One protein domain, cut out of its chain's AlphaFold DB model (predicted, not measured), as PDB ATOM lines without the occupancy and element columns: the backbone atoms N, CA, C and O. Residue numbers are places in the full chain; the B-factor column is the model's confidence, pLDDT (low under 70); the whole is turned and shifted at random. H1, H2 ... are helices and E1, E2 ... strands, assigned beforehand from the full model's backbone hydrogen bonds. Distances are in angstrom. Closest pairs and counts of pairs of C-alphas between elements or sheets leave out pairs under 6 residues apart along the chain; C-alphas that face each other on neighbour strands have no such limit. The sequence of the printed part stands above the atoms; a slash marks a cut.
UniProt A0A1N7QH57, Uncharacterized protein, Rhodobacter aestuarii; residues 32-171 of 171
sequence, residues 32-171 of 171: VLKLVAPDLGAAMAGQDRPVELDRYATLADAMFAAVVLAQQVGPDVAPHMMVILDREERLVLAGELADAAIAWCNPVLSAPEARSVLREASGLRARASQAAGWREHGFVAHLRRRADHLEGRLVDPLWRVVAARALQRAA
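Overview. This is residues 32 to 171 of the 171 residues of an uncharacterized protein of Rhodobacter aestuarii (UniProt A0A1N7QH57). A strongly twisted sheet of five strands curls round one helix, H2. The end of a long helical hairpin, H3 and H4, packs on its opposite face with residues 145 to 152 of H4, while H5 packs on E4 and short H1 touches H4. The 140 printed residues hold five named helices and five named strands, in the order E1 H1 E2 H2 E3 E4 E5 H3 H4 H5; the sheet runs E2 E1 E3 E4 E5, antiparallel throughout. The class is mixed, helices and strands. The whole is compact, with a radius of gyration of the C-alphas of 14.7 A, and rounded, spanning 45 by 38 by 27 A.

Along the chain. E1, residues 32 to 36, begins with C-alpha 32 at (-9.142, 0.517, -87.862). H1 is residues 40 to 44, E2 residues 51 to 56, and H2 residues 59 to 72, 20.2 A long. E3 is residues 81 to 85, E4 residues 91 to 98, 20.1 A long, and E5 residues 101 to 104. H3, residues 111 to 134, is 35.6 A long and begins with C-alpha 111 at (-27.895, -10.674, -75.949). H4, residues 137 to 152, is 22.3 A long. H5, residues 160 to 170, is 15.4 A long and ends with C-alpha 170 at (-11.599, -17.471, -93.504).

Arrangement. E2 and E5 are the edge strands. N 53 and O 33 of E2 and E1 are 2.8 A apart, N 34 and O 83 of E1 and E3 2.9 A, N 84 and O 93 of E3 and E4 2.8 A, and N 103 and O 96 of E4 and E5 2.8 A, each within hydrogen-bond range. E3, E4 and E5 form a meander, each strand the antiparallel neighbour of the one before. E2, H2 and E3 form a split strand-helix-strand unit, with E1 between its two strands and a right-handed crossover. There are three layers, helices on both faces of the sheet: H2 and H5 on one, H4 on the other. The closest C-alphas of H2 and E5 are those of Ala 70 and Ala 101, 5.5 A apart; those of E4 and H4 are Ala 94 and Gly 152, 4.7 A. H3 and H4 touch, a helical hairpin at a shallow tilt of 16 degrees, opposite ways, closest at the C-alphas of Ala 121 and Ala 147, 4.4 A. H3 is not on the sheet. H1 touches residues 148 to 152 of H4 alone, closest at the C-alphas of Leu 40 and Asp 148, 5.2 A. Every O i to N i+4 pair is within hydrogen-bond range in H1, H4 and H5, against 9 of 10 in H2 and 18 of 20 in H3.

Size, cuts and confidence. The two C-alphas farthest apart, of Ala 57 and Trp 134, are 46.0 A apart. The printed part has no cut and no long link. Residues 74 to 79 are under pLDDT 70; the mean of the printed part is 88.7.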
ATOM      1  N   VAL A  32     -10.397   0.204 -88.551       92.19
ATOM      2  CA  VAL A  32      -9.142   0.517 -87.862       92.19
ATOM      3  C   VAL A  32      -8.613  -0.755 -87.223       92.19
ATOM      4  O   VAL A  32      -9.315  -1.382 -86.428       92.19
ATOM      5  N   LEU A  33      -7.378  -1.127 -87.550       92.06
ATOM      6  CA  LEU A  33      -6.683  -2.228 -86.897       92.06
ATOM      7  C   LEU A  33      -5.839  -1.671 -85.752       92.06
ATOM      8  O   LEU A  33      -4.999  -0.798 -85.970       92.06
ATOM      9  N   LYS A  34      -6.047  -2.175 -84.535       92.44
ATOM     10  CA  LYS A  34      -5.261  -1.790 -83.360       92.44
ATOM     11  C   LYS A  34      -4.649  -3.018 -82.684       92.44
ATOM     12  O   LYS A  34      -5.260  -4.087 -82.645       92.44
ATOM     13  N   LEU A  35      -3.454  -2.842 -82.130       88.62
ATOM     14  CA  LEU A  35      -2.825  -3.772 -81.200       88.62
ATOM     15  C   LEU A  35      -3.109  -3.303 -79.773       88.62
ATOM     16  O   LEU A  35      -2.875  -2.140 -79.434       88.62
ATOM     17  N   VAL A  36      -3.617  -4.206 -78.947       87.44
ATOM     18  CA  VAL A  36      -3.990  -3.938 -77.558       87.44
ATOM     19  C   VAL A  36      -3.121  -4.796 -76.651       87.44
ATOM     20  O   VAL A  36      -2.996  -6.005 -76.868       87.44
ATOM     21  N   ALA A  37      -2.506  -4.165 -75.653       81.25
ATOM     22  CA  ALA A  37      -1.812  -4.870 -74.585       81.25
ATOM     23  C   ALA A  37      -2.808  -5.730 -73.770       81.25
ATOM     24  O   ALA A  37      -4.023  -5.580 -73.930       81.25
ATOM     25  N   PRO A  38      -2.338  -6.651 -72.910       76.69
ATOM     26  CA  PRO A  38      -3.230  -7.363 -71.996       76.69
ATOM     27  C   PRO A  38      -4.111  -6.387 -71.199       76.69
ATOM     28  O   PRO A  38      -3.591  -5.372 -70.737       76.69
ATOM     29  N   ASP A  39      -5.375  -6.754 -70.948       81.25
ATOM     30  CA  ASP A  39      -6.463  -5.900 -70.419       81.25
ATOM     31  C   ASP A  39      -7.261  -5.143 -71.503       81.25
ATOM     32  O   ASP A  39      -7.362  -3.910 -71.535       81.25
ATOM     33  N   LEU A  40      -7.882  -5.916 -72.401       79.56
ATOM     34  CA  LEU A  40      -8.747  -5.415 -73.471       79.56
ATOM     35  C   LEU A  40      -9.901  -4.572 -72.911       79.56
ATOM     36  O   LEU A  40     -10.243  -3.539 -73.484       79.56
ATOM     37  N   GLY A  41     -10.482  -4.972 -71.781       78.94
ATOM     38  CA  GLY A  41     -11.534  -4.228 -71.096       78.94
ATOM     39  C   GLY A  41     -11.095  -2.822 -70.687       78.94
ATOM     40  O   GLY A  41     -11.826  -1.865 -70.948       78.94
ATOM     41  N   ALA A  42      -9.900  -2.674 -70.105       80.62
ATOM     42  CA  ALA A  42      -9.332  -1.364 -69.783       80.62
ATOM     43  C   ALA A  42      -9.066  -0.530 -71.046       80.62
ATOM     44  O   ALA A  42      -9.388   0.660 -71.084       80.62
ATOM     45  N   ALA A  43      -8.547  -1.149 -72.106       77.25
ATOM     46  CA  ALA A  43      -8.304  -0.479 -73.380       77.25
ATOM     47  C   ALA A  43      -9.598   0.019 -74.047       77.25
ATOM     48  O   ALA A  43      -9.669   1.164 -74.492       77.25
ATOM     49  N   MET A  44     -10.653  -0.800 -74.060       80.12
ATOM     50  CA  MET A  44     -11.973  -0.407 -74.568       80.12
ATOM     51  C   MET A  44     -12.656   0.648 -73.688       80.12
ATOM     52  O   MET A  44     -13.476   1.419 -74.178       80.12
ATOM     53  N   ALA A  45     -12.305   0.712 -72.401       80.19
ATOM     54  CA  ALA A  45     -12.723   1.773 -71.488       80.19
ATOM     55  C   ALA A  45     -11.870   3.057 -71.604       80.19
ATOM     56  O   ALA A  45     -12.109   4.011 -70.863       80.19
ATOM     57  N   GLY A  46     -10.881   3.094 -72.507       76.00
ATOM     58  CA  GLY A  46      -9.991   4.240 -72.725       76.00
ATOM     59  C   GLY A  46      -8.914   4.429 -71.651       76.00
ATOM     60  O   GLY A  46      -8.328   5.507 -71.560       76.00
ATOM     61  N   GLN A  47      -8.672   3.418 -70.813       72.00
ATOM     62  CA  GLN A  47      -7.691   3.465 -69.720       72.00
ATOM     63  C   GLN A  47      -6.287   3.035 -70.153       72.00
ATOM     64  O   GLN A  47      -5.309   3.417 -69.516       72.00
ATOM     65  N   ASP A  48      -6.198   2.262 -71.230       71.44
ATOM     66  CA  ASP A  48      -4.959   1.982 -71.947       71.44
ATOM     67  C   ASP A  48      -5.047   2.601 -73.349       71.44
ATOM     68  O   ASP A  48      -6.150   2.870 -73.835       71.44
ATOM     69  N   ARG A  49      -3.905   2.873 -73.987       70.69
ATOM     70  CA  ARG A  49      -3.852   3.473 -75.327       70.69
ATOM     71  C   ARG A  49      -3.483   2.391 -76.344       70.69
ATOM     72  O   ARG A  49      -2.293   2.149 -76.542       70.69
ATOM     73  N   PRO A  50      -4.468   1.771 -77.023       80.81
ATOM     74  CA  PRO A  50      -4.189   0.851 -78.114       80.81
ATOM     75  C   PRO A  50      -3.281   1.494 -79.156       80.81
ATOM     76  O   PRO A  50      -3.441   2.674 -79.491       80.81
ATOM     77  N   VAL A  51      -2.375   0.702 -79.713       86.06
ATOM     78  CA  VAL A  51      -1.537   1.134 -80.827       86.06
ATOM     79  C   VAL A  51      -2.345   0.956 -82.105       86.06
ATOM     80  O   VAL A  51      -2.636  -0.167 -82.505       86.06
ATOM     81  N   GLU A  52      -2.743   2.058 -82.737       89.62
ATOM     82  CA  GLU A  52      -3.316   2.018 -84.085       89.62
ATOM     83  C   GLU A  52      -2.229   1.593 -85.076       89.62
ATOM     84  O   GLU A  52      -1.171   2.217 -85.132       89.62
ATOM     85  N   LEU A  53      -2.479   0.506 -85.807       89.19
ATOM     86  CA  LEU A  53      -1.537  -0.046 -86.777       89.19
ATOM     87  C   LEU A  53      -1.777   0.567 -88.155       89.19
ATOM     88  O   LEU A  53      -0.843   1.084 -88.756       89.19
ATOM     89  N   ASP A  54      -3.021   0.512 -88.639       89.81
ATOM     90  CA  ASP A  54      -3.416   1.104 -89.921       89.81
ATOM     91  C   ASP A  54      -4.950   1.139 -90.088       89.81
ATOM     92  O   ASP A  54      -5.706   0.628 -89.245       89.81
ATOM     93  N   ARG A  55      -5.413   1.713 -91.203       92.06
ATOM     94  CA  ARG A  55      -6.818   1.806 -91.608       92.06
ATOM     95  C   ARG A  55      -7.059   1.145 -92.956       92.06
ATOM     96  O   ARG A  55      -6.295   1.306 -93.898       92.06
ATOM     97  N   TYR A  56      -8.194   0.469 -93.070       90.25
ATOM     98  CA  TYR A  56      -8.538  -0.340 -94.233       90.25
ATOM     99  C   TYR A  56      -9.939  -0.008 -94.726       90.25
ATOM    100  O   TYR A  56     -10.847   0.219 -93.929       90.25
ATOM    101  N   ALA A  57     -10.140  -0.006 -96.042       88.50
ATOM    102  CA  ALA A  57     -11.459   0.239 -96.623       88.50
ATOM    103  C   ALA A  57     -12.431  -0.921 -96.358       88.50
ATOM    104  O   ALA A  57     -13.631  -0.705 -96.213       88.50
ATOM    105  N   THR A  58     -11.922  -2.155 -96.264       89.44
ATOM    106  CA  THR A  58     -12.750  -3.348 -96.074       89.44
ATOM    107  C   THR A  58     -12.317  -4.173 -94.866       89.44
ATOM    108  O   THR A  58     -11.153  -4.176 -94.464       89.44
ATOM    109  N   LEU A  59     -13.271  -4.922 -94.301       91.44
ATOM    110  CA  LEU A  59     -12.996  -5.872 -93.223       91.44
ATOM    111  C   LEU A  59     -12.029  -6.970 -93.682       91.44
ATOM    112  O   LEU A  59     -11.194  -7.409 -92.903       91.44
ATOM    113  N   ALA A  60     -12.134  -7.402 -94.942       91.19
ATOM    114  CA  ALA A  60     -11.269  -8.434 -95.499       91.19
ATOM    115  C   ALA A  60      -9.809  -7.965 -95.562       91.19
ATOM    116  O   ALA A  60      -8.926  -8.704 -95.136       91.19
ATOM    117  N   ASP A  61      -9.570  -6.726 -96.003       92.44
ATOM    118  CA  ASP A  61      -8.224  -6.143 -96.031       92.44
ATOM    119  C   ASP A  61      -7.663  -5.982 -94.614       92.44
ATOM    120  O   ASP A  61      -6.516  -6.344 -94.364       92.44
ATOM    121  N   ALA A  62      -8.490  -5.530 -93.661       93.94
ATOM    122  CA  ALA A  62      -8.095  -5.434 -92.256       93.94
ATOM    123  C   ALA A  62      -7.720  -6.804 -91.662       93.94
ATOM    124  O   ALA A  62      -6.715  -6.923 -90.964       93.94
ATOM    125  N   MET A  63      -8.508  -7.848 -91.948       94.44
ATOM    126  CA  MET A  63      -8.222  -9.218 -91.508       94.44
ATOM    127  C   MET A  63      -6.948  -9.768 -92.153       94.44
ATOM    128  O   MET A  63      -6.126 -10.369 -91.465       94.44
ATOM    129  N   PHE A  64      -6.769  -9.553 -93.458       92.81
ATOM    130  CA  PHE A  64      -5.577  -9.989 -94.180       92.81
ATOM    131  C   PHE A  64      -4.321  -9.318 -93.623       92.81
ATOM    132  O   PHE A  64      -3.354  -9.996 -93.278       92.81
ATOM    133  N   ALA A  65      -4.354  -7.997 -93.462       92.19
ATOM    134  CA  ALA A  65      -3.237  -7.258 -92.902       92.19
ATOM    135  C   ALA A  65      -2.940  -7.667 -91.456       92.19
ATOM    136  O   ALA A  65      -1.773  -7.773 -91.086       92.19
ATOM    137  N   ALA A  66      -3.968  -7.978 -90.658       92.81
ATOM    138  CA  ALA A  66      -3.768  -8.505 -89.316       92.81
ATOM    139  C   ALA A  66      -2.953  -9.810 -89.338       92.81
ATOM    140  O   ALA A  66      -1.967  -9.927 -88.616       92.81
ATOM    141  N   VAL A  67      -3.303 -10.756 -90.215       91.62
ATOM    142  CA  VAL A  67      -2.566 -12.022 -90.378       91.62
ATOM    143  C   VAL A  67      -1.131 -11.796 -90.871       91.62
ATOM    144  O   VAL A  67      -0.214 -12.488 -90.432       91.62
ATOM    145  N   VAL A  68      -0.906 -10.834 -91.768       92.00
ATOM    146  CA  VAL A  68       0.449 -10.475 -92.225       92.00
ATOM    147  C   VAL A  68       1.281  -9.905 -91.076       92.00
ATOM    148  O   VAL A  68       2.419 -10.321 -90.878       92.00
ATOM    149  N   LEU A  69       0.711  -8.990 -90.294       89.19
ATOM    150  CA  LEU A  69       1.382  -8.386 -89.144       89.19
ATOM    151  C   LEU A  69       1.668  -9.418 -88.054       89.19
ATOM    152  O   LEU A  69       2.756  -9.404 -87.490       89.19
ATOM    153  N   ALA A  70       0.750 -10.357 -87.807       88.00
ATOM    154  CA  ALA A  70       0.952 -11.440 -86.849       88.00
ATOM    155  C   ALA A  70       2.222 -12.252 -87.144       88.00
ATOM    156  O   ALA A  70       2.968 -12.570 -86.224       88.00
ATOM    157  N   GLN A  71       2.522 -12.498 -88.422       86.19
ATOM    158  CA  GLN A  71       3.733 -13.207 -88.852       86.19
ATOM    159  C   GLN A  71       5.028 -12.415 -88.642       86.19
ATOM    160  O   GLN A  71       6.112 -12.996 -88.623       86.19
ATOM    161  N   GLN A  72       4.936 -11.093 -88.497       83.25
ATOM    162  CA  GLN A  72       6.080 -10.226 -88.207       83.25
ATOM    163  C   GLN A  72       6.357 -10.114 -86.706       83.25
ATOM    164  O   GLN A  72       7.427  -9.647 -86.310       83.25
ATOM    165  N   VAL A  73       5.412 -10.537 -85.863       72.88
ATOM    166  CA  VAL A  73       5.582 -10.540 -84.415       72.88
ATOM    167  C   VAL A  73       6.341 -11.797 -83.999       72.88
ATOM    168  O   VAL A  73       5.920 -12.921 -84.263       72.88
ATOM    169  N   GLY A  74       7.490 -11.603 -83.349       65.56
ATOM    170  CA  GLY A  74       8.293 -12.708 -82.830       65.56
ATOM    171  C   GLY A  74       7.554 -13.519 -81.750       65.56
ATOM    172  O   GLY A  74       6.669 -12.987 -81.079       65.56
ATOM    173  N   PRO A  75       7.947 -14.784 -81.517       63.91
ATOM    174  CA  PRO A  75       7.269 -15.689 -80.580       63.91
ATOM    175  C   PRO A  75       7.349 -15.249 -79.108       63.91
ATOM    176  O   PRO A  75       6.637 -15.784 -78.267       63.91
ATOM    177  N   ASP A  76       8.211 -14.280 -78.794       63.75
ATOM    178  CA  ASP A  76       8.498 -13.814 -77.431       63.75
ATOM    179  C   ASP A  76       7.675 -12.575 -77.028       63.75
ATOM    180  O   ASP A  76       7.909 -11.938 -75.999       63.75
ATOM    181  N   VAL A  77       6.709 -12.185 -77.863       62.97
ATOM    182  CA  VAL A  77       5.813 -11.078 -77.549       62.97
ATOM    183  C   VAL A  77       4.730 -11.572 -76.595       62.97
ATOM    184  O   VAL A  77       4.065 -12.578 -76.841       62.97
ATOM    185  N   ALA A  78       4.560 -10.855 -75.477       65.31
ATOM    186  CA  ALA A  78       3.465 -11.073 -74.533       65.31
ATOM    187  C   ALA A  78       2.121 -11.180 -75.283       65.31
ATOM    188  O   ALA A  78       1.991 -10.608 -76.361       65.31
ATOM    189  N   PRO A  79       1.104 -11.883 -74.760       66.69
ATOM    190  CA  PRO A  79      -0.179 -11.970 -75.451       66.69
ATOM    191  C   PRO A  79      -0.753 -10.577 -75.692       66.69
ATOM    192  O   PRO A  79      -1.010  -9.840 -74.745       66.69
ATOM    193  N   HIS A  80      -0.945 -10.226 -76.956       82.06
ATOM    194  CA  HIS A  80      -1.647  -9.015 -77.352       82.06
ATOM    195  C   HIS A  80      -2.939  -9.412 -78.051       82.06
ATOM    196  O   HIS A  80      -3.019 -10.457 -78.703       82.06
ATOM    197  N   MET A  81      -3.944  -8.557 -77.940       91.12
ATOM    198  CA  MET A  81      -5.155  -8.686 -78.737       91.12
ATOM    199  C   MET A  81      -5.008  -7.823 -79.986       91.12
ATOM    200  O   MET A  81      -4.709  -6.632 -79.897       91.12
ATOM    201  N   MET A  82      -5.247  -8.407 -81.155       92.88
ATOM    202  CA  MET A  82      -5.496  -7.635 -82.369       92.88
ATOM    203  C   MET A  82      -6.987  -7.366 -82.461       92.88
ATOM    204  O   MET A  82      -7.796  -8.295 -82.433       92.88
ATOM    205  N   VAL A  83      -7.355  -6.091 -82.562       95.56
ATOM    206  CA  VAL A  83      -8.751  -5.666 -82.651       95.56
ATOM    207  C   VAL A  83      -8.987  -4.893 -83.933       95.56
ATOM    208  O   VAL A  83      -8.215  -4.013 -84.307       95.56
ATOM    209  N   ILE A  84     -10.084  -5.224 -84.601       95.69
ATOM    210  CA  ILE A  84     -10.604  -4.476 -85.734       95.69
ATOM    211  C   ILE A  84     -11.824  -3.720 -85.228       95.69
ATOM    212  O   ILE A  84     -12.799  -4.321 -84.768       95.69
ATOM    213  N   LEU A  85     -11.753  -2.399 -85.304       94.62
ATOM    214  CA  LEU A  85     -12.841  -1.495 -84.969       94.62
ATOM    215  C   LEU A  85     -13.407  -0.887 -86.248       94.62
ATOM    216  O   LEU A  85     -12.701  -0.751 -87.247       94.62
ATOM    217  N   ASP A  86     -14.668  -0.483 -86.220       92.25
ATOM    218  CA  ASP A  86     -15.179   0.417 -87.247       92.25
ATOM    219  C   ASP A  86     -14.873   1.886 -86.907       92.25
ATOM    220  O   ASP A  86     -14.259   2.203 -85.887       92.25
ATOM    221  N   ARG A  87     -15.311   2.807 -87.768       84.75
ATOM    222  CA  ARG A  87     -15.086   4.251 -87.592       84.75
ATOM    223  C   ARG A  87     -15.675   4.864 -86.317       84.75
ATOM    224  O   ARG A  87     -15.230   5.931 -85.920       84.75
ATOM    225  N   GLU A  88     -16.696   4.241 -85.733       88.94
ATOM    226  CA  GLU A  88     -17.328   4.682 -84.480       88.94
ATOM    227  C   GLU A  88     -16.660   4.004 -83.271       88.94
ATOM    228  O   GLU A  88     -17.242   3.935 -82.191       88.94
ATOM    229  N   GLU A  89     -15.468   3.432 -83.476       88.81
ATOM    230  CA  GLU A  89     -14.714   2.639 -82.507       88.81
ATOM    231  C   GLU A  89     -15.485   1.427 -81.965       88.81
ATOM    232  O   GLU A  89     -15.182   0.896 -80.895       88.81
ATOM    233  N   ARG A  90     -16.472   0.931 -82.724       92.50
ATOM    234  CA  ARG A  90     -17.231  -0.264 -82.348       92.50
ATOM    235  C   ARG A  90     -16.426  -1.502 -82.694       92.50
ATOM    236  O   ARG A  90     -15.921  -1.625 -83.808       92.50
ATOM    237  N   LEU A  91     -16.358  -2.445 -81.758       94.94
ATOM    238  CA  LEU A  91     -15.644  -3.700 -81.963       94.94
ATOM    239  C   LEU A  91     -16.299  -4.530 -83.072       94.94
ATOM    240  O   LEU A  91     -17.466  -4.909 -82.951       94.94
ATOM    241  N   VAL A  92     -15.530  -4.830 -84.122       96.06
ATOM    242  CA  VAL A  92     -15.937  -5.668 -85.261       96.06
ATOM    243  C   VAL A  92     -15.403  -7.086 -85.095       96.06
ATOM    244  O   VAL A  92     -16.162  -8.045 -85.203       96.06
ATOM    245  N   LEU A  93     -14.106  -7.218 -84.816       96.56
ATOM    246  CA  LEU A  93     -13.432  -8.488 -84.552       96.56
ATOM    247  C   LEU A  93     -12.324  -8.282 -83.526       96.56
ATOM    248  O   LEU A  93     -11.706  -7.221 -83.470       96.56
ATOM    249  N   ALA A  94     -12.041  -9.327 -82.762       96.31
ATOM    250  CA  ALA A  94     -10.861  -9.416 -81.922       96.31
ATOM    251  C   ALA A  94     -10.259 -10.809 -82.056       96.31
ATOM    252  O   ALA A  94     -10.985 -11.785 -82.262       96.31
ATOM    253  N   GLY A  95      -8.948 -10.906 -81.917       94.81
ATOM    254  CA  GLY A  95      -8.252 -12.177 -81.866       94.81
ATOM    255  C   GLY A  95      -6.999 -12.078 -81.020       94.81
ATOM    256  O   GLY A  95      -6.361 -11.027 -80.956       94.81
ATOM    257  N   GLU A  96      -6.672 -13.179 -80.359       92.12
ATOM    258  CA  GLU A  96      -5.441 -13.291 -79.593       92.12
ATOM    259  C   GLU A  96      -4.283 -13.585 -80.544       92.12
ATOM    260  O   GLU A  96      -4.368 -14.493 -81.375       92.12
ATOM    261  N   LEU A  97      -3.212 -12.806 -80.429       88.75
ATOM    262  CA  LEU A  97      -1.981 -13.044 -81.162       88.75
ATOM    263  C   LEU A  97      -1.174 -14.140 -80.458       88.75
ATOM    264  O   LEU A  97      -0.779 -13.977 -79.301       88.75
ATOM    265  N   ALA A  98      -0.925 -15.243 -81.159       79.44
ATOM    266  CA  ALA A  98      -0.143 -16.367 -80.659       79.44
ATOM    267  C   ALA A  98       0.572 -17.074 -81.815       79.44
ATOM    268  O   ALA A  98      -0.037 -17.319 -82.853       79.44
ATOM    269  N   ASP A  99       1.851 -17.412 -81.633       80.00
ATOM    270  CA  ASP A  99       2.637 -18.236 -82.565       80.00
ATOM    271  C   ASP A  99       2.548 -17.791 -84.037       80.00
ATOM    272  O   ASP A  99       2.271 -18.591 -84.930       80.00
ATOM    273  N   ALA A 100       2.761 -16.495 -84.299       82.69
ATOM    274  CA  ALA A 100       2.667 -15.896 -85.637       82.69
ATOM    275  C   ALA A 100       1.275 -16.000 -86.307       82.69
ATOM    276  O   ALA A 100       1.134 -15.756 -87.508       82.69
ATOM    277  N   ALA A 101       0.236 -16.326 -85.538       87.44
ATOM    278  CA  ALA A 101      -1.140 -16.471 -85.985       87.44
ATOM    279  C   ALA A 101      -2.110 -15.685 -85.092       87.44
ATOM    280  O   ALA A 101      -1.776 -15.227 -83.999       87.44
ATOM    281  N   ILE A 102      -3.346 -15.534 -85.572       91.50
ATOM    282  CA  ILE A 102      -4.426 -14.899 -84.815       91.50
ATOM    283  C   ILE A 102      -5.485 -15.944 -84.500       91.50
ATOM    284  O   ILE A 102      -6.162 -16.457 -85.395       91.50
ATOM    285  N   ALA A 103      -5.680 -16.212 -83.214       92.25
ATOM    286  CA  ALA A 103      -6.818 -16.967 -82.723       92.25
ATOM    287  C   ALA A 103      -8.027 -16.027 -82.606       92.25
ATOM    288  O   ALA A 103      -8.261 -15.409 -81.564       92.25
ATOM    289  N   TRP A 104      -8.783 -15.884 -83.698       95.06
ATOM    290  CA  TRP A 104      -9.982 -15.042 -83.728       95.06
ATOM    291  C   TRP A 104     -11.031 -15.495 -82.703       95.06
ATOM    292  O   TRP A 104     -11.378 -16.674 -82.606       95.06
ATOM    293  N   CYS A 105     -11.582 -14.540 -81.956       95.31
ATOM    294  CA  CYS A 105     -12.668 -14.773 -81.015       95.31
ATOM    295  C   CYS A 105     -13.989 -14.962 -81.771       95.31
ATOM    296  O   CYS A 105     -14.412 -14.088 -82.527       95.31
ATOM    297  N   ASN A 106     -14.693 -16.066 -81.511       95.44
ATOM    298  CA  ASN A 106     -16.025 -16.293 -82.075       95.44
ATOM    299  C   ASN A 106     -17.049 -15.316 -81.461       95.44
ATOM    300  O   ASN A 106     -17.294 -15.391 -80.247       95.44
ATOM    301  N   PRO A 107     -17.671 -14.422 -82.260       96.81
ATOM    302  CA  PRO A 107     -18.613 -13.434 -81.749       96.81
ATOM    303  C   PRO A 107     -19.804 -14.090 -81.058       96.81
ATOM    304  O   PRO A 107     -20.353 -15.079 -81.546       96.81
ATOM    305  N   VAL A 108     -20.259 -13.494 -79.958       97.06
ATOM    306  CA  VAL A 108     -21.554 -13.861 -79.372       97.06
ATOM    307  C   VAL A 108     -22.675 -13.581 -80.371       97.06
ATOM    308  O   VAL A 108     -22.667 -12.559 -81.057       97.06
ATOM    309  N   LEU A 109     -23.675 -14.455 -80.438       92.50
ATOM    310  CA  LEU A 109     -24.778 -14.337 -81.401       92.50
ATOM    311  C   LEU A 109     -26.038 -13.736 -80.781       92.50
ATOM    312  O   LEU A 109     -26.952 -13.327 -81.494       92.50
ATOM    313  N   SER A 110     -26.104 -13.649 -79.450       93.00
ATOM    314  CA  SER A 110     -27.309 -13.209 -78.748       93.00
ATOM    315  C   SER A 110     -27.019 -12.317 -77.540       93.00
ATOM    316  O   SER A 110     -25.945 -12.351 -76.939       93.00
ATOM    317  N   ALA A 111     -28.001 -11.500 -77.151       94.50
ATOM    318  CA  ALA A 111     -27.895 -10.674 -75.949       94.50
ATOM    319  C   ALA A 111     -27.791 -11.492 -74.639       94.50
ATOM    320  O   ALA A 111     -27.011 -11.096 -73.771       94.50
ATOM    321  N   PRO A 112     -28.518 -12.617 -74.447       97.50
ATOM    322  CA  PRO A 112     -28.315 -13.488 -73.287       97.50
ATOM    323  C   PRO A 112     -26.891 -14.037 -73.181       97.50
ATOM    324  O   PRO A 112     -26.306 -13.988 -72.099       97.50
ATOM    325  N   GLU A 113     -26.324 -14.493 -74.299       97.25
ATOM    326  CA  GLU A 113     -24.942 -14.971 -74.360       97.25
ATOM    327  C   GLU A 113     -23.958 -13.850 -74.013       97.25
ATOM    328  O   GLU A 113     -23.128 -14.027 -73.124       97.25
ATOM    329  N   ALA A 114     -24.119 -12.667 -74.617       96.50
ATOM    330  CA  ALA A 114     -23.291 -11.496 -74.328       96.50
ATOM    331  C   ALA A 114     -23.283 -11.146 -72.830       96.50
ATOM    332  O   ALA A 114     -22.230 -10.891 -72.253       96.50
ATOM    333  N   ARG A 115     -24.447 -11.193 -72.164       97.19
ATOM    334  CA  ARG A 115     -24.530 -10.972 -70.710       97.19
ATOM    335  C   ARG A 115     -23.798 -12.049 -69.913       97.19
ATOM    336  O   ARG A 115     -23.238 -11.741 -68.867       97.19
ATOM    337  N   SER A 116     -23.831 -13.302 -70.365       98.00
ATOM    338  CA  SER A 116     -23.099 -14.393 -69.716       98.00
ATOM    339  C   SER A 116     -21.591 -14.201 -69.837       98.00
ATOM    340  O   SER A 116     -20.895 -14.244 -68.828       98.00
ATOM    341  N   VAL A 117     -21.119 -13.903 -71.047       97.62
ATOM    342  CA  VAL A 117     -19.710 -13.619 -71.343       97.62
ATOM    343  C   VAL A 117     -19.211 -12.423 -70.532       97.62
ATOM    344  O   VAL A 117     -18.178 -12.520 -69.878       97.62
ATOM    345  N   LEU A 118     -19.978 -11.330 -70.477       96.00
ATOM    346  CA  LEU A 118     -19.617 -10.146 -69.693       96.00
ATOM    347  C   LEU A 118     -19.495 -10.452 -68.193       96.00
ATOM    348  O   LEU A 118     -18.577  -9.958 -67.538       96.00
ATOM    349  N   ARG A 119     -20.405 -11.265 -67.636       97.94
ATOM    350  CA  ARG A 119     -20.329 -11.692 -66.229       97.94
ATOM    351  C   ARG A 119     -19.082 -12.530 -65.962       97.94
ATOM    352  O   ARG A 119     -18.410 -12.286 -64.964       97.94
ATOM    353  N   GLU A 120     -18.772 -13.485 -66.835       98.00
ATOM    354  CA  GLU A 120     -17.583 -14.331 -66.683       98.00
ATOM    355  C   GLU A 120     -16.294 -13.505 -66.788       98.00
ATOM    356  O   GLU A 120     -15.457 -13.580 -65.888       98.00
ATOM    357  N   ALA A 121     -16.171 -12.647 -67.807       96.50
ATOM    358  CA  ALA A 121     -15.016 -11.764 -67.981       96.50
ATOM    359  C   ALA A 121     -14.818 -10.836 -66.773       96.50
ATOM    360  O   ALA A 121     -13.718 -10.723 -66.231       96.50
ATOM    361  N   SER A 122     -15.906 -10.242 -66.272       95.44
ATOM    362  CA  SER A 122     -15.862  -9.383 -65.084       95.44
ATOM    363  C   SER A 122     -15.441 -10.154 -63.828       95.44
ATOM    364  O   SER A 122     -14.676  -9.638 -63.014       95.44
ATOM    365  N   GLY A 123     -15.894 -11.403 -63.678       97.06
ATOM    366  CA  GLY A 123     -15.472 -12.283 -62.587       97.06
ATOM    367  C   GLY A 123     -13.984 -12.640 -62.655       97.06
ATOM    368  O   GLY A 123     -13.304 -12.639 -61.629       97.06
ATOM    369  N   LEU A 124     -13.454 -12.895 -63.855       95.94
ATOM    370  CA  LEU A 124     -12.025 -13.141 -64.065       95.94
ATOM    371  C   LEU A 124     -11.184 -11.904 -63.741       95.94
ATOM    372  O   LEU A 124     -10.198 -12.032 -63.015       95.94
ATOM    373  N   ARG A 125     -11.607 -10.710 -64.179       92.25
ATOM    374  CA  ARG A 125     -10.954  -9.439 -63.822       92.25
ATOM    375  C   ARG A 125     -10.927  -9.218 -62.312       92.25
ATOM    376  O   ARG A 125      -9.871  -8.931 -61.757       92.25
ATOM    377  N   ALA A 126     -12.052  -9.428 -61.627       93.25
ATOM    378  CA  ALA A 126     -12.115  -9.299 -60.172       93.25
ATOM    379  C   ALA A 126     -11.142 -10.258 -59.462       93.25
ATOM    380  O   ALA A 126     -10.429  -9.848 -58.547       93.25
ATOM    381  N   ARG A 127     -11.063 -11.518 -59.912       93.31
ATOM    382  CA  ARG A 127     -10.111 -12.507 -59.381       93.31
ATOM    383  C   ARG A 127      -8.658 -12.130 -59.668       93.31
ATOM    384  O   ARG A 127      -7.821 -12.277 -58.784       93.31
ATOM    385  N   ALA A 128      -8.361 -11.624 -60.865       91.50
ATOM    386  CA  ALA A 128      -7.022 -11.165 -61.227       91.50
ATOM    387  C   ALA A 128      -6.576 -10.002 -60.328       91.50
ATOM    388  O   ALA A 128      -5.462 -10.019 -59.808       91.50
ATOM    389  N   SER A 129      -7.469  -9.039 -60.075       88.81
ATOM    390  CA  SER A 129      -7.215  -7.920 -59.163       88.81
ATOM    391  C   SER A 129      -6.976  -8.377 -57.722       88.81
ATOM    392  O   SER A 129      -6.089  -7.851 -57.059       88.81
ATOM    393  N   GLN A 130      -7.720  -9.378 -57.240       89.19
ATOM    394  CA  GLN A 130      -7.507  -9.953 -55.905       89.19
ATOM    395  C   GLN A 130      -6.158 -10.685 -55.803       89.19
ATOM    396  O   GLN A 130      -5.426 -10.498 -54.831       89.19
ATOM    397  N   ALA A 131      -5.801 -11.475 -56.820       87.88
ATOM    398  CA  ALA A 131      -4.555 -12.244 -56.860       87.88
ATOM    399  C   ALA A 131      -3.300 -11.375 -57.078       87.88
ATOM    400  O   ALA A 131      -2.195 -11.789 -56.728       87.88
ATOM    401  N   ALA A 132      -3.443 -10.153 -57.603       81.94
ATOM    402  CA  ALA A 132      -2.322  -9.237 -57.835       81.94
ATOM    403  C   ALA A 132      -1.525  -8.906 -56.557       81.94
ATOM    404  O   ALA A 132      -0.328  -8.630 -56.637       81.94
ATOM    405  N   GLY A 133      -2.146  -8.994 -55.375       78.56
ATOM    406  CA  GLY A 133      -1.458  -8.797 -54.093       78.56
ATOM    407  C   GLY A 133      -0.551  -9.958 -53.659       78.56
ATOM    408  O   GLY A 133       0.191  -9.810 -52.693       78.56
ATOM    409  N   TRP A 134      -0.614 -11.112 -54.335       76.62
ATOM    410  CA  TRP A 134      -0.062 -12.384 -53.844       76.62
ATOM    411  C   TRP A 134       1.226 -12.807 -54.584       76.62
ATOM    412  O   TRP A 134       1.733 -13.901 -54.368       76.62
ATOM    413  N   ARG A 135       1.792 -11.936 -55.441       70.06
ATOM    414  CA  ARG A 135       2.986 -12.188 -56.290       70.06
ATOM    415  C   ARG A 135       2.859 -13.368 -57.274       70.06
ATOM    416  O   ARG A 135       3.848 -13.787 -57.869       70.06
ATOM    417  N   GLU A 136       1.647 -13.860 -57.530       79.38
ATOM    418  CA  GLU A 136       1.378 -14.915 -58.518       79.38
ATOM    419  C   GLU A 136       1.217 -14.345 -59.938       79.38
ATOM    420  O   GLU A 136       0.148 -14.395 -60.551       79.38
ATOM    421  N   HIS A 137       2.294 -13.776 -60.483       80.44
ATOM    422  CA  HIS A 137       2.259 -13.049 -61.758       80.44
ATOM    423  C   HIS A 137       1.737 -13.888 -62.939       80.44
ATOM    424  O   HIS A 137       0.954 -13.385 -63.744       80.44
ATOM    425  N   GLY A 138       2.108 -15.172 -63.017       86.25
ATOM    426  CA  GLY A 138       1.628 -16.074 -64.072       86.25
ATOM    427  C   GLY A 138       0.126 -16.360 -63.985       86.25
ATOM    428  O   GLY A 138      -0.565 -16.373 -65.002       86.25
ATOM    429  N   PHE A 139      -0.404 -16.516 -62.768       89.00
ATOM    430  CA  PHE A 139      -1.831 -16.747 -62.549       89.00
ATOM    431  C   PHE A 139      -2.662 -15.500 -62.878       89.00
ATOM    432  O   PHE A 139      -3.670 -15.594 -63.579       89.00
ATOM    433  N   VAL A 140      -2.200 -14.316 -62.461       90.12
ATOM    434  CA  VAL A 140      -2.832 -13.031 -62.807       90.12
ATOM    435  C   VAL A 140      -2.858 -12.824 -64.323       90.12
ATOM    436  O   VAL A 140      -3.902 -12.470 -64.873       90.12
ATOM    437  N   ALA A 141      -1.742 -13.086 -65.011       88.00
ATOM    438  CA  ALA A 141      -1.655 -12.982 -66.466       88.00
ATOM    439  C   ALA A 141      -2.601 -13.963 -67.175       88.00
ATOM    440  O   ALA A 141      -3.271 -13.584 -68.134       88.00
ATOM    441  N   HIS A 142      -2.717 -15.198 -66.680       90.38
ATOM    442  CA  HIS A 142      -3.664 -16.177 -67.212       90.38
ATOM    443  C   HIS A 142      -5.125 -15.721 -67.059       90.38
ATOM    444  O   HIS A 142      -5.904 -15.815 -68.008       90.38
ATOM    445  N   LEU A 143      -5.503 -15.197 -65.886       92.81
ATOM    446  CA  LEU A 143      -6.858 -14.693 -65.649       92.81
ATOM    447  C   LEU A 143      -7.199 -13.499 -66.552       92.81
ATOM    448  O   LEU A 143      -8.306 -13.458 -67.087       92.81
ATOM    449  N   ARG A 144      -6.255 -12.565 -66.744       91.12
ATOM    450  CA  ARG A 144      -6.418 -11.423 -67.662       91.12
ATOM    451  C   ARG A 144      -6.569 -11.878 -69.107       91.12
ATOM    452  O   ARG A 144      -7.581 -11.565 -69.713       91.12
ATOM    453  N   ARG A 145      -5.667 -12.735 -69.596       91.06
ATOM    454  CA  ARG A 145      -5.745 -13.309 -70.951       91.06
ATOM    455  C   ARG A 145      -7.101 -13.973 -71.213       91.06
ATOM    456  O   ARG A 145      -7.712 -13.770 -72.256       91.06
ATOM    457  N   ARG A 146      -7.614 -14.746 -70.249       93.81
ATOM    458  CA  ARG A 146      -8.932 -15.386 -70.385       93.81
ATOM    459  C   ARG A 146     -10.081 -14.369 -70.390       93.81
ATOM    460  O   ARG A 146     -11.062 -14.585 -71.100       93.81
ATOM    461  N   ALA A 147      -9.982 -13.291 -69.613       95.19
ATOM    462  CA  ALA A 147     -10.954 -12.200 -69.657       95.19
ATOM    463  C   ALA A 147     -10.925 -11.487 -71.018       95.19
ATOM    464  O   ALA A 147     -11.983 -11.332 -71.624       95.19
ATOM    465  N   ASP A 148      -9.734 -11.175 -71.532       93.81
ATOM    466  CA  ASP A 148      -9.527 -10.527 -72.831       93.81
ATOM    467  C   ASP A 148     -10.113 -11.367 -73.974       93.81
ATOM    468  O   ASP A 148     -10.849 -10.856 -74.816       93.81
ATOM    469  N   HIS A 149      -9.880 -12.686 -73.965       94.38
ATOM    470  CA  HIS A 149     -10.470 -13.595 -74.949       94.38
ATOM    471  C   HIS A 149     -12.009 -13.580 -74.912       94.38
ATOM    472  O   HIS A 149     -12.662 -13.610 -75.956       94.38
ATOM    473  N   LEU A 150     -12.615 -13.533 -73.720       96.44
ATOM    474  CA  LEU A 150     -14.072 -13.434 -73.576       96.44
ATOM    475  C   LEU A 150     -14.598 -12.080 -74.059       96.44
ATOM    476  O   LEU A 150     -15.625 -12.025 -74.731       96.44
ATOM    477  N   GLU A 151     -13.895 -10.996 -73.757       95.25
ATOM    478  CA  GLU A 151     -14.254  -9.648 -74.195       95.25
ATOM    479  C   GLU A 151     -14.128  -9.476 -75.701       95.25
ATOM    480  O   GLU A 151     -14.995  -8.858 -76.315       95.25
ATOM    481  N   GLY A 152     -13.149 -10.132 -76.323       95.81
ATOM    482  CA  GLY A 152     -13.022 -10.185 -77.772       95.81
ATOM    483  C   GLY A 152     -14.238 -10.804 -78.474       95.81
ATOM    484  O   GLY A 152     -14.517 -10.490 -79.631       95.81
ATOM    485  N   ARG A 153     -15.029 -11.631 -77.773       97.38
ATOM    486  CA  ARG A 153     -16.298 -12.174 -78.295       97.38
ATOM    487  C   ARG A 153     -17.441 -11.163 -78.251       97.38
ATOM    488  O   ARG A 153     -18.456 -11.371 -78.922       97.38
ATOM    489  N   LEU A 154     -17.323 -10.088 -77.468       96.88
ATOM    490  CA  LEU A 154     -18.349  -9.054 -77.285       96.88
ATOM    491  C   LEU A 154     -18.358  -8.036 -78.436       96.88
ATOM    492  O   LEU A 154     -18.482  -6.833 -78.217       96.88
ATOM    493  N   VAL A 155     -18.293  -8.534 -79.670       96.31
ATOM    494  CA  VAL A 155     -18.482  -7.750 -80.895       96.31
ATOM    495  C   VAL A 155     -19.783  -6.945 -80.810       96.31
ATOM    496  O   VAL A 155     -20.814  -7.442 -80.319       96.31
ATOM    497  N   ASP A 156     -19.736  -5.698 -81.291       95.19
ATOM    498  CA  ASP A 156     -20.889  -4.799 -81.293       95.19
ATOM    499  C   ASP A 156     -22.079  -5.477 -81.990       95.19
ATOM    500  O   ASP A 156     -21.899  -6.134 -83.025       95.19
ATOM    501  N   PRO A 157     -23.310  -5.345 -81.460       94.56
ATOM    502  CA  PRO A 157     -24.492  -5.964 -82.048       94.56
ATOM    503  C   PRO A 157     -24.669  -5.743 -83.557       94.56
ATOM    504  O   PRO A 157     -25.193  -6.635 -84.221       94.56
ATOM    505  N   LEU A 158     -24.220  -4.604 -84.101       93.12
ATOM    506  CA  LEU A 158     -24.263  -4.311 -85.539       93.12
ATOM    507  C   LEU A 158     -23.440  -5.306 -86.367       93.12
ATOM    508  O   LEU A 158     -23.818  -5.645 -87.486       93.12
ATOM    509  N   TRP A 159     -22.307  -5.751 -85.824       94.69
ATOM    510  CA  TRP A 159     -21.278  -6.471 -86.564       94.69
ATOM    511  C   TRP A 159     -21.320  -7.978 -86.362       94.69
ATOM    512  O   TRP A 159     -20.810  -8.694 -87.214       94.69
ATOM    513  N   ARG A 160     -21.968  -8.488 -85.306       94.12
ATOM    514  CA  ARG A 160     -21.948  -9.921 -84.932       94.12
ATOM    515  C   ARG A 160     -22.185 -10.880 -86.097       94.12
ATOM    516  O   ARG A 160     -21.415 -11.815 -86.287       94.12
ATOM    517  N   VAL A 161     -23.227 -10.640 -86.897       92.56
ATOM    518  CA  VAL A 161     -23.574 -11.514 -88.032       92.56
ATOM    519  C   VAL A 161     -22.541 -11.415 -89.156       92.56
ATOM    520  O   VAL A 161     -22.186 -12.427 -89.755       92.56
ATOM    521  N   VAL A 162     -22.052 -10.209 -89.450       92.94
ATOM    522  CA  VAL A 162     -21.043  -9.974 -90.495       92.94
ATOM    523  C   VAL A 162     -19.704 -10.581 -90.083       92.94
ATOM    524  O   VAL A 162     -19.112 -11.318 -90.863       92.94
ATOM    525  N   ALA A 163     -19.280 -10.339 -88.845       94.00
ATOM    526  CA  ALA A 163     -18.076 -10.876 -88.230       94.00
ATOM    527  C   ALA A 163     -18.082 -12.411 -88.221       94.00
ATOM    528  O   ALA A 163     -17.154 -13.030 -88.732       94.00
ATOM    529  N   ALA A 164     -19.163 -13.037 -87.740       94.19
ATOM    530  CA  ALA A 164     -19.285 -14.494 -87.738       94.19
ATOM    531  C   ALA A 164     -19.196 -15.082 -89.158       94.19
ATOM    532  O   ALA A 164     -18.509 -16.078 -89.375       94.19
ATOM    533  N   ARG A 165     -19.840 -14.445 -90.144       93.19
ATOM    534  CA  ARG A 165     -19.748 -14.860 -91.555       93.19
ATOM    535  C   ARG A 165     -18.355 -14.648 -92.146       93.19
ATOM    536  O   ARG A 165     -17.937 -15.447 -92.974       93.19
ATOM    537  N   ALA A 166     -17.659 -13.579 -91.765       92.62
ATOM    538  CA  ALA A 166     -16.293 -13.325 -92.210       92.62
ATOM    539  C   ALA A 166     -15.346 -14.419 -91.696       92.62
ATOM    540  O   ALA A 166     -14.604 -14.990 -92.490       92.62
ATOM    541  N   LEU A 167     -15.457 -14.790 -90.416       93.38
ATOM    542  CA  LEU A 167     -14.682 -15.890 -89.836       93.38
ATOM    543  C   LEU A 167     -14.998 -17.238 -90.495       93.38
ATOM    544  O   LEU A 167     -14.081 -17.980 -90.816       93.38
ATOM    545  N   GLN A 168     -16.271 -17.528 -90.781       91.88
ATOM    546  CA  GLN A 168     -16.666 -18.755 -91.492       91.88
ATOM    547  C   GLN A 168     -16.063 -18.881 -92.896       91.88
ATOM    548  O   GLN A 168     -15.910 -19.991 -93.384       91.88
ATOM    549  N   ARG A 169     -15.774 -17.763 -93.570       89.12
ATOM    550  CA  ARG A 169     -15.152 -17.767 -94.905       89.12
ATOM    551  C   ARG A 169     -13.629 -17.842 -94.857       89.12
ATOM    552  O   ARG A 169     -13.022 -18.123 -95.882       89.12
ATOM    553  N   ALA A 170     -13.040 -17.501 -93.713       80.81
ATOM    554  CA  ALA A 170     -11.599 -17.471 -93.504       80.81
ATOM    555  C   ALA A 170     -11.050 -18.774 -92.890       80.81
ATOM    556  O   ALA A 170      -9.834 -18.948 -92.877       80.81
ATOM    557  N   ALA A 171     -11.928 -19.636 -92.364       71.69
ATOM    558  CA  ALA A 171     -11.620 -20.966 -91.831       71.69
ATOM    559  C   ALA A 171     -11.578 -22.028 -92.939       71.69
ATOM    560  O   ALA A 171     -10.744 -22.950 -92.815       71.69
TER     561      ALA A 171